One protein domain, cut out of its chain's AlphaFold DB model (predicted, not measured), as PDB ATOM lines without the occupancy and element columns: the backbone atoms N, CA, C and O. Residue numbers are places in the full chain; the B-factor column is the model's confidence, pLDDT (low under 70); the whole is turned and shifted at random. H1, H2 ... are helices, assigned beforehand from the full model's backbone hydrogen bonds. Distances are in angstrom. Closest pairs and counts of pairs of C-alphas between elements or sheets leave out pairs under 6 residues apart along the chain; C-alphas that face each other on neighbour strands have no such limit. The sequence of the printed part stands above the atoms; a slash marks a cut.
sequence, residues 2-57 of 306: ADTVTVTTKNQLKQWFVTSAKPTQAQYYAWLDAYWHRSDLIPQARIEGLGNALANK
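Overview. This is residues 2 to 57 of the 306 residues of an uncharacterized protein of Chryseobacterium sp (UniProt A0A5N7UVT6). With little regular structure, the model is a loose hairpin of two short helices, H1 and H2, and a long arm, residues 35 to 57, that sticks out and bears H3 near its far end. The arm makes much of the length. The 56 printed residues hold H1, H2 and H3 in that order and no named strand; the class is all helix, with 21 residues in named elements. The whole is only just extended, close to loose, with a radius of gyration of the C-alphas of 15.7 A and spans of 52 by 25 by 19 A.

Along the chain. H1, residues 10 to 16, begins at C-alpha 10 (27.612, -3.907, 17.420) and is 10.2 A long. H2, residues 25 to 32, is 10.7 A long. H3, residues 50 to 55, is 8.6 A long and ends at C-alpha 55 (46.395, -7.977, -6.256).

Arrangement. H1 and H2, a helical hairpin, only just touch, with 3 pairs of C-alphas within 8 A, the closest being Leu 13 and Trp 31 at 6.8 A. They run opposite ways at a shallow tilt of 33 degrees, only just short of steep. H3 is apart from both. Every O i to N i+4 pair is within hydrogen-bond range in H2 and H3, and 2 of 3 in H1.

Size, cuts and confidence. The C-alphas farthest apart, Ser 20 and Lys 57, are 51.8 A apart. The printed part has no cut. The link from H2 to H3 is long, 17 residues. Residues 2 to 7 are under pLDDT 70.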
ATOM      1  N   ALA A   2      20.472   1.973  -4.477       35.75
ATOM      2  CA  ALA A   2      21.265   1.349  -3.425       35.75
ATOM      3  C   ALA A   2      20.392   1.312  -2.170       35.75
ATOM      4  O   ALA A   2      20.033   2.364  -1.642       35.75
ATOM      5  N   ASP A   3      19.982   0.115  -1.764       40.62
ATOM      6  CA  ASP A   3      19.244  -0.055  -0.524       40.62
ATOM      7  C   ASP A   3      20.232   0.220   0.608       40.62
ATOM      8  O   ASP A   3      21.195  -0.522   0.822       40.62
ATOM      9  N   THR A   4      20.086   1.381   1.241       43.84
ATOM     10  CA  THR A   4      20.979   1.804   2.318       43.84
ATOM     11  C   THR A   4      20.522   1.054   3.558       43.84
ATOM     12  O   THR A   4      19.802   1.596   4.390       43.84
ATOM     13  N   VAL A   5      20.881  -0.229   3.654       56.06
ATOM     14  CA  VAL A   5      20.639  -1.020   4.859       56.06
ATOM     15  C   VAL A   5      21.404  -0.326   5.979       56.06
ATOM     16  O   VAL A   5      22.634  -0.365   6.032       56.06
ATOM     17  N   THR A   6      20.683   0.369   6.853       57.38
ATOM     18  CA  THR A   6      21.227   0.927   8.087       57.38
ATOM     19  C   THR A   6      21.708  -0.236   8.942       57.38
ATOM     20  O   THR A   6      20.923  -0.876   9.637       57.38
ATOM     21  N   VAL A   7      22.999  -0.559   8.845       67.88
ATOM     22  CA  VAL A   7      23.613  -1.630   9.629       67.88
ATOM     23  C   VAL A   7      23.563  -1.221  11.095       67.88
ATOM     24  O   VAL A   7      24.190  -0.240  11.497       67.88
ATOM     25  N   THR A   8      22.827  -1.984  11.902       80.56
ATOM     26  CA  THR A   8      22.849  -1.800  13.353       80.56
ATOM     27  C   THR A   8      24.262  -2.090  13.847       80.56
ATOM     28  O   THR A   8      24.789  -3.190  13.676       80.56
ATOM     29  N   THR A   9      24.905  -1.101  14.459       84.81
ATOM     30  CA  THR A   9      26.268  -1.272  14.966       84.81
ATOM     31  C   THR A   9      26.293  -2.282  16.113       84.81
ATOM     32  O   THR A   9      25.350  -2.392  16.901       84.81
ATOM     33  N   LYS A  10      27.424  -2.971  16.298       86.44
ATOM     34  CA  LYS A  10      27.612  -3.907  17.420       86.44
ATOM     35  C   LYS A  10      27.361  -3.254  18.788       86.44
ATOM     36  O   LYS A  10      26.934  -3.929  19.719       86.44
ATOM     37  N   ASN A  11      27.608  -1.948  18.915       88.12
ATOM     38  CA  ASN A  11      27.356  -1.201  20.148       88.12
ATOM     39  C   ASN A  11      25.861  -0.945  20.386       88.12
ATOM     40  O   ASN A  11      25.417  -1.063  21.523       88.12
ATOM     41  N   GLN A  12      25.082  -0.673  19.336       88.62
ATOM     42  CA  GLN A  12      23.620  -0.584  19.430       88.62
ATOM     43  C   GLN A  12      23.004  -1.947  19.770       88.62
ATOM     44  O   GLN A  12      22.168  -2.020  20.664       88.62
ATOM     45  N   LEU A  13      23.492  -3.035  19.155       88.38
ATOM     46  CA  LEU A  13      23.059  -4.396  19.497       88.38
ATOM     47  C   LEU A  13      23.304  -4.708  20.981       88.38
ATOM     48  O   LEU A  13      22.401  -5.176  21.666       88.38
ATOM     49  N   LYS A  14      24.488  -4.388  21.523       89.06
ATOM     50  CA  LYS A  14      24.807  -4.606  22.948       89.06
ATOM     51  C   LYS A  14      23.847  -3.896  23.908       89.06
ATOM     52  O   LYS A  14      23.596  -4.423  24.984       89.06
ATOM     53  N   GLN A  15      23.314  -2.732  23.535       89.75
ATOM     54  CA  GLN A  15      22.358  -1.994  24.372       89.75
ATOM     55  C   GLN A  15      20.991  -2.684  24.456       89.75
ATOM     56  O   GLN A  15      20.272  -2.488  25.430       89.75
ATOM     57  N   TRP A  16      20.630  -3.502  23.463       90.06
ATOM     58  CA  TRP A  16      19.357  -4.230  23.449       90.06
ATOM     59  C   TRP A  16      19.389  -5.487  24.324       90.06
ATOM     60  O   TRP A  16      18.348  -5.916  24.811       90.06
ATOM     61  N   PHE A  17      20.579  -6.041  24.576       89.00
ATOM     62  CA  PHE A  17      20.791  -7.270  25.348       89.00
ATOM     63  C   PHE A  17      21.533  -6.998  26.669       89.00
ATOM     64  O   PHE A  17      22.586  -7.578  26.934       89.00
ATOM     65  N   VAL A  18      20.991  -6.102  27.499       90.06
ATOM     66  CA  VAL A  18      21.482  -5.840  28.866       90.06
ATOM     67  C   VAL A  18      20.615  -6.537  29.914       90.06
ATOM     68  O   VAL A  18      19.461  -6.880  29.659       90.06
ATOM     69  N   THR A  19      21.164  -6.744  31.112       87.62
ATOM     70  CA  THR A  19      20.444  -7.369  32.227       87.62
ATOM     71  C   THR A  19      19.111  -6.665  32.478       87.62
ATOM     72  O   THR A  19      19.059  -5.440  32.581       87.62
ATOM     73  N   SER A  20      18.037  -7.449  32.575       86.69
ATOM     74  CA  SER A  20      16.661  -6.976  32.793       86.69
ATOM     75  C   SER A  20      16.026  -6.167  31.649       86.69
ATOM     76  O   SER A  20      14.901  -5.697  31.809       86.69
ATOM     77  N   ALA A  21      16.673  -6.046  30.483       87.75
ATOM     78  CA  ALA A  21      16.057  -5.508  29.270       87.75
ATOM     79  C   ALA A  21      15.595  -6.639  28.337       87.75
ATOM     80  O   ALA A  21      16.293  -7.635  28.149       87.75
ATOM     81  N   LYS A  22      14.413  -6.476  27.730       89.62
ATOM     82  CA  LYS A  22      13.888  -7.387  26.705       89.62
ATOM     83  C   LYS A  22      13.888  -6.669  25.351       89.62
ATOM     84  O   LYS A  22      13.147  -5.692  25.221       89.62
ATOM     85  N   PRO A  23      14.657  -7.139  24.352       90.06
ATOM     86  CA  PRO A  23      14.588  -6.596  23.004       90.06
ATOM     87  C   PRO A  23      13.164  -6.671  22.443       90.06
ATOM     88  O   PRO A  23      12.443  -7.649  22.663       90.06
ATOM     89  N   THR A  24      12.763  -5.659  21.680       92.25
ATOM     90  CA  THR A  24      11.538  -5.722  20.875       92.25
ATOM     91  C   THR A  24      11.703  -6.720  19.723       92.25
ATOM     92  O   THR A  24      12.820  -7.083  19.353       92.25
ATOM     93  N   GLN A  25      10.598  -7.150  19.105       91.06
ATOM     94  CA  GLN A  25      10.643  -8.040  17.936       91.06
ATOM     95  C   GLN A  25      11.507  -7.464  16.803       91.06
ATOM     96  O   GLN A  25      12.321  -8.179  16.227       91.06
ATOM     97  N   ALA A  26      11.388  -6.161  16.534       89.06
ATOM     98  CA  ALA A  26      12.195  -5.483  15.521       89.06
ATOM     99  C   ALA A  26      13.694  -5.480  15.874       89.06
ATOM    100  O   ALA A  26      14.527  -5.717  15.007       89.06
ATOM    101  N   GLN A  27      14.040  -5.270  17.150       90.06
ATOM    102  CA  GLN A  27      15.428  -5.339  17.625       90.06
ATOM    103  C   GLN A  27      16.000  -6.757  17.519       90.06
ATOM    104  O   GLN A  27      17.169  -6.934  17.186       90.06
ATOM    105  N   TYR A  28      15.173  -7.772  17.772       88.75
ATOM    106  CA  TYR A  28      15.566  -9.170  17.635       88.75
ATOM    107  C   TYR A  28      15.788  -9.576  16.169       88.75
ATOM    108  O   TYR A  28      16.787 -10.223  15.867       88.75
ATOM    109  N   TYR A  29      14.918  -9.158  15.246       89.44
ATOM    110  CA  TYR A  29      15.105  -9.412  13.810       89.44
ATOM    111  C   TYR A  29      16.322  -8.676  13.252       89.44
ATOM    112  O   TYR A  29      17.146  -9.290  12.589       89.44
ATOM    113  N   ALA A  30      16.524  -7.416  13.643       87.12
ATOM    114  CA  ALA A  30      17.720  -6.665  13.267       87.12
ATOM    115  C   ALA A  30      19.023  -7.303  13.786       87.12
ATOM    116  O   ALA A  30      20.078  -7.123  13.180       87.12
ATOM    117  N   TRP A  31      18.974  -8.040  14.903       87.81
ATOM    118  CA  TRP A  31      20.103  -8.847  15.365       87.81
ATOM    119  C   TRP A  31      20.321 -10.085  14.491       87.81
ATOM    120  O   TRP A  31      21.466 -10.355  14.149       87.81
ATOM    121  N   LEU A  32      19.263 -10.807  14.106       85.75
ATOM    122  CA  LEU A  32      19.372 -11.962  13.205       85.75
ATOM    123  C   LEU A  32      19.936 -11.561  11.833       85.75
ATOM    124  O   LEU A  32      20.903 -12.167  11.383       85.75
ATOM    125  N   ASP A  33      19.427 -10.476  11.246       85.94
ATOM    126  CA  ASP A  33      19.855  -9.959   9.936       85.94
ATOM    127  C   ASP A  33      21.283  -9.376   9.945       85.94
ATOM    128  O   ASP A  33      21.877  -9.120   8.895       85.94
ATOM    129  N   ALA A  34      21.867  -9.146  11.128       83.38
ATOM    130  CA  ALA A  34      23.242  -8.668  11.257       83.38
ATOM    131  C   ALA A  34      24.293  -9.764  10.994       83.38
ATOM    132  O   ALA A  34      25.475  -9.441  10.827       83.38
ATOM    133  N   TYR A  35      23.894 -11.041  10.963       84.38
ATOM    134  CA  TYR A  35      24.774 -12.184  10.721       84.38
ATOM    135  C   TYR A  35      24.405 -12.898   9.420       84.38
ATOM    136  O   TYR A  35      23.249 -12.946   9.023       84.38
ATOM    137  N   TRP A  36      25.403 -13.499   8.774       86.38
ATOM    138  CA  TRP A  36      25.184 -14.390   7.635       86.38
ATOM    139  C   TRP A  36      24.751 -15.772   8.136       86.38
ATOM    140  O   TRP A  36      25.398 -16.331   9.030       86.38
ATOM    141  N   HIS A  37      23.699 -16.358   7.561       85.94
ATOM    142  CA  HIS A  37      23.369 -17.759   7.806       85.94
ATOM    143  C   HIS A  37      24.361 -18.684   7.096       85.94
ATOM    144  O   HIS A  37      25.024 -18.322   6.128       85.94
ATOM    145  N   ARG A  38      24.456 -19.934   7.567       82.44
ATOM    146  CA  ARG A  38      25.395 -20.939   7.035       82.44
ATOM    147  C   ARG A  38      25.238 -21.189   5.528       82.44
ATOM    148  O   ARG A  38      26.201 -21.587   4.880       82.44
ATOM    149  N   SER A  39      24.028 -21.027   5.008       88.25
ATOM    150  CA  SER A  39      23.687 -21.212   3.597       88.25
ATOM    151  C   SER A  39      23.878 -19.957   2.745       88.25
ATOM    152  O   SER A  39      23.742 -20.046   1.527       88.25
ATOM    153  N   ASP A  40      24.158 -18.807   3.354       88.31
ATOM    154  CA  ASP A  40      24.210 -17.539   2.634       88.31
ATOM    155  C   ASP A  40      25.561 -17.360   1.941       88.31
ATOM    156  O   ASP A  40      26.623 -17.689   2.477       88.31
ATOM    157  N   LEU A  41      25.527 -16.800   0.732       89.56
ATOM    158  CA  LEU A  41      26.734 -16.431   0.003       89.56
ATOM    159  C   LEU A  41      27.269 -15.101   0.535       89.56
ATOM    160  O   LEU A  41      26.560 -14.097   0.535       89.56
ATOM    161  N   ILE A  42      28.543 -15.079   0.931       88.50
ATOM    162  CA  ILE A  42      29.227 -13.857   1.365       88.50
ATOM    163  C   ILE A  42      29.796 -13.145   0.126       88.50
ATOM    164  O   ILE A  42      30.671 -13.703  -0.543       88.50
ATOM    165  N   PRO A  43      29.365 -11.911  -0.197       87.06
ATOM    166  CA  PRO A  43      29.914 -11.170  -1.329       87.06
ATOM    167  C   PRO A  43      31.398 -10.837  -1.124       87.06
ATOM    168  O   PRO A  43      31.794 -10.384  -0.049       87.06
ATOM    169  N   GLN A  44      32.207 -10.955  -2.180       85.44
ATOM    170  CA  GLN A  44      33.649 -10.658  -2.168       85.44
ATOM    171  C   GLN A  44      33.979  -9.256  -1.618       85.44
ATOM    172  O   GLN A  44      34.961  -9.093  -0.899       85.44
ATOM    173  N   ALA A  45      33.123  -8.261  -1.871       85.62
ATOM    174  CA  ALA A  45      33.284  -6.894  -1.365       85.62
ATOM    175  C   ALA A  45      33.183  -6.764   0.171       85.62
ATOM    176  O   ALA A  45      33.580  -5.743   0.725       85.62
ATOM    177  N   ARG A  46      32.634  -7.769   0.868       86.81
ATOM    178  CA  ARG A  46      32.472  -7.782   2.333       86.81
ATOM    179  C   ARG A  46      33.612  -8.504   3.055       86.81
ATOM    180  O   ARG A  46      33.582  -8.576   4.280       86.81
ATOM    181  N   ILE A  47      34.598  -9.025   2.320       89.12
ATOM    182  CA  ILE A  47      35.760  -9.720   2.876       89.12
ATOM    183  C   ILE A  47      36.937  -8.745   2.909       89.12
ATOM    184  O   ILE A  47      37.506  -8.381   1.877       89.12
ATOM    185  N   GLU A  48      37.295  -8.313   4.115       89.69
ATOM    186  CA  GLU A  48      38.422  -7.412   4.343       89.69
ATOM    187  C   GLU A  48      39.734  -8.020   3.822       89.69
ATOM    188  O   GLU A  48      40.014  -9.203   4.006       89.69
ATOM    189  N   GLY A  49      40.540  -7.208   3.132       87.69
ATOM    190  CA  GLY A  49      41.854  -7.616   2.630       87.69
ATOM    191  C   GLY A  49      41.842  -8.552   1.415       87.69
ATOM    192  O   GLY A  49      42.911  -8.801   0.857       87.69
ATOM    193  N   LEU A  50      40.677  -9.020   0.947       89.19
ATOM    194  CA  LEU A  50      40.592  -9.955  -0.179       89.19
ATOM    195  C   LEU A  50      41.162  -9.353  -1.472       89.19
ATOM    196  O   LEU A  50      41.978  -9.987  -2.132       89.19
ATOM    197  N   GLY A  51      40.819  -8.101  -1.792       86.62
ATOM    198  CA  GLY A  51      41.381  -7.401  -2.956       86.62
ATOM    199  C   GLY A  51      42.910  -7.310  -2.917       86.62
ATOM    200  O   GLY A  51      43.572  -7.639  -3.896       86.62
ATOM    201  N   ASN A  52      43.484  -6.967  -1.760       86.88
ATOM    202  CA  ASN A  52      44.938  -6.874  -1.581       86.88
ATOM    203  C   ASN A  52      45.625  -8.244  -1.686       86.88
ATOM    204  O   ASN A  52      46.709  -8.360  -2.254       86.88
ATOM    205  N   ALA A  53      44.996  -9.294  -1.152       85.88
ATOM    206  CA  ALA A  53      45.524 -10.652  -1.225       85.88
ATOM    207  C   ALA A  53      45.582 -11.180  -2.668       85.88
ATOM    208  O   ALA A  53      46.507 -11.935  -2.996       85.88
ATOM    209  N   LEU A  54      44.621 -10.772  -3.509       85.50
ATOM    210  CA  LEU A  54      44.548 -11.113  -4.931       85.50
ATOM    211  C   LEU A  54      45.421 -10.208  -5.810       85.50
ATOM    212  O   LEU A  54      45.958 -10.702  -6.791       85.50
ATOM    213  N   ALA A  55      45.627  -8.937  -5.451       82.06
ATOM    214  CA  ALA A  55      46.395  -7.977  -6.256       82.06
ATOM    215  C   ALA A  55      47.846  -8.411  -6.547       82.06
ATOM    216  O   ALA A  55      48.418  -8.008  -7.550       82.06
ATOM    217  N   ASN A  56      48.426  -9.256  -5.687       71.94
ATOM    218  CA  ASN A  56      49.780  -9.800  -5.845       71.94
ATOM    219  C   ASN A  56      49.801 -11.258  -6.337       71.94
ATOM    220  O   ASN A  56      50.809 -11.948  -6.186       71.94
ATOM    221  N   LYS A  57      48.677 -11.784  -6.830       81.19
ATOM    222  CA  LYS A  57      48.626 -13.092  -7.491       81.19
ATOM    223  C   LYS A  57      48.607 -12.855  -8.993       81.19
ATOM    224  O   LYS A  57      47.923 -11.950  -9.453       81.19
TER     225      LYS A  57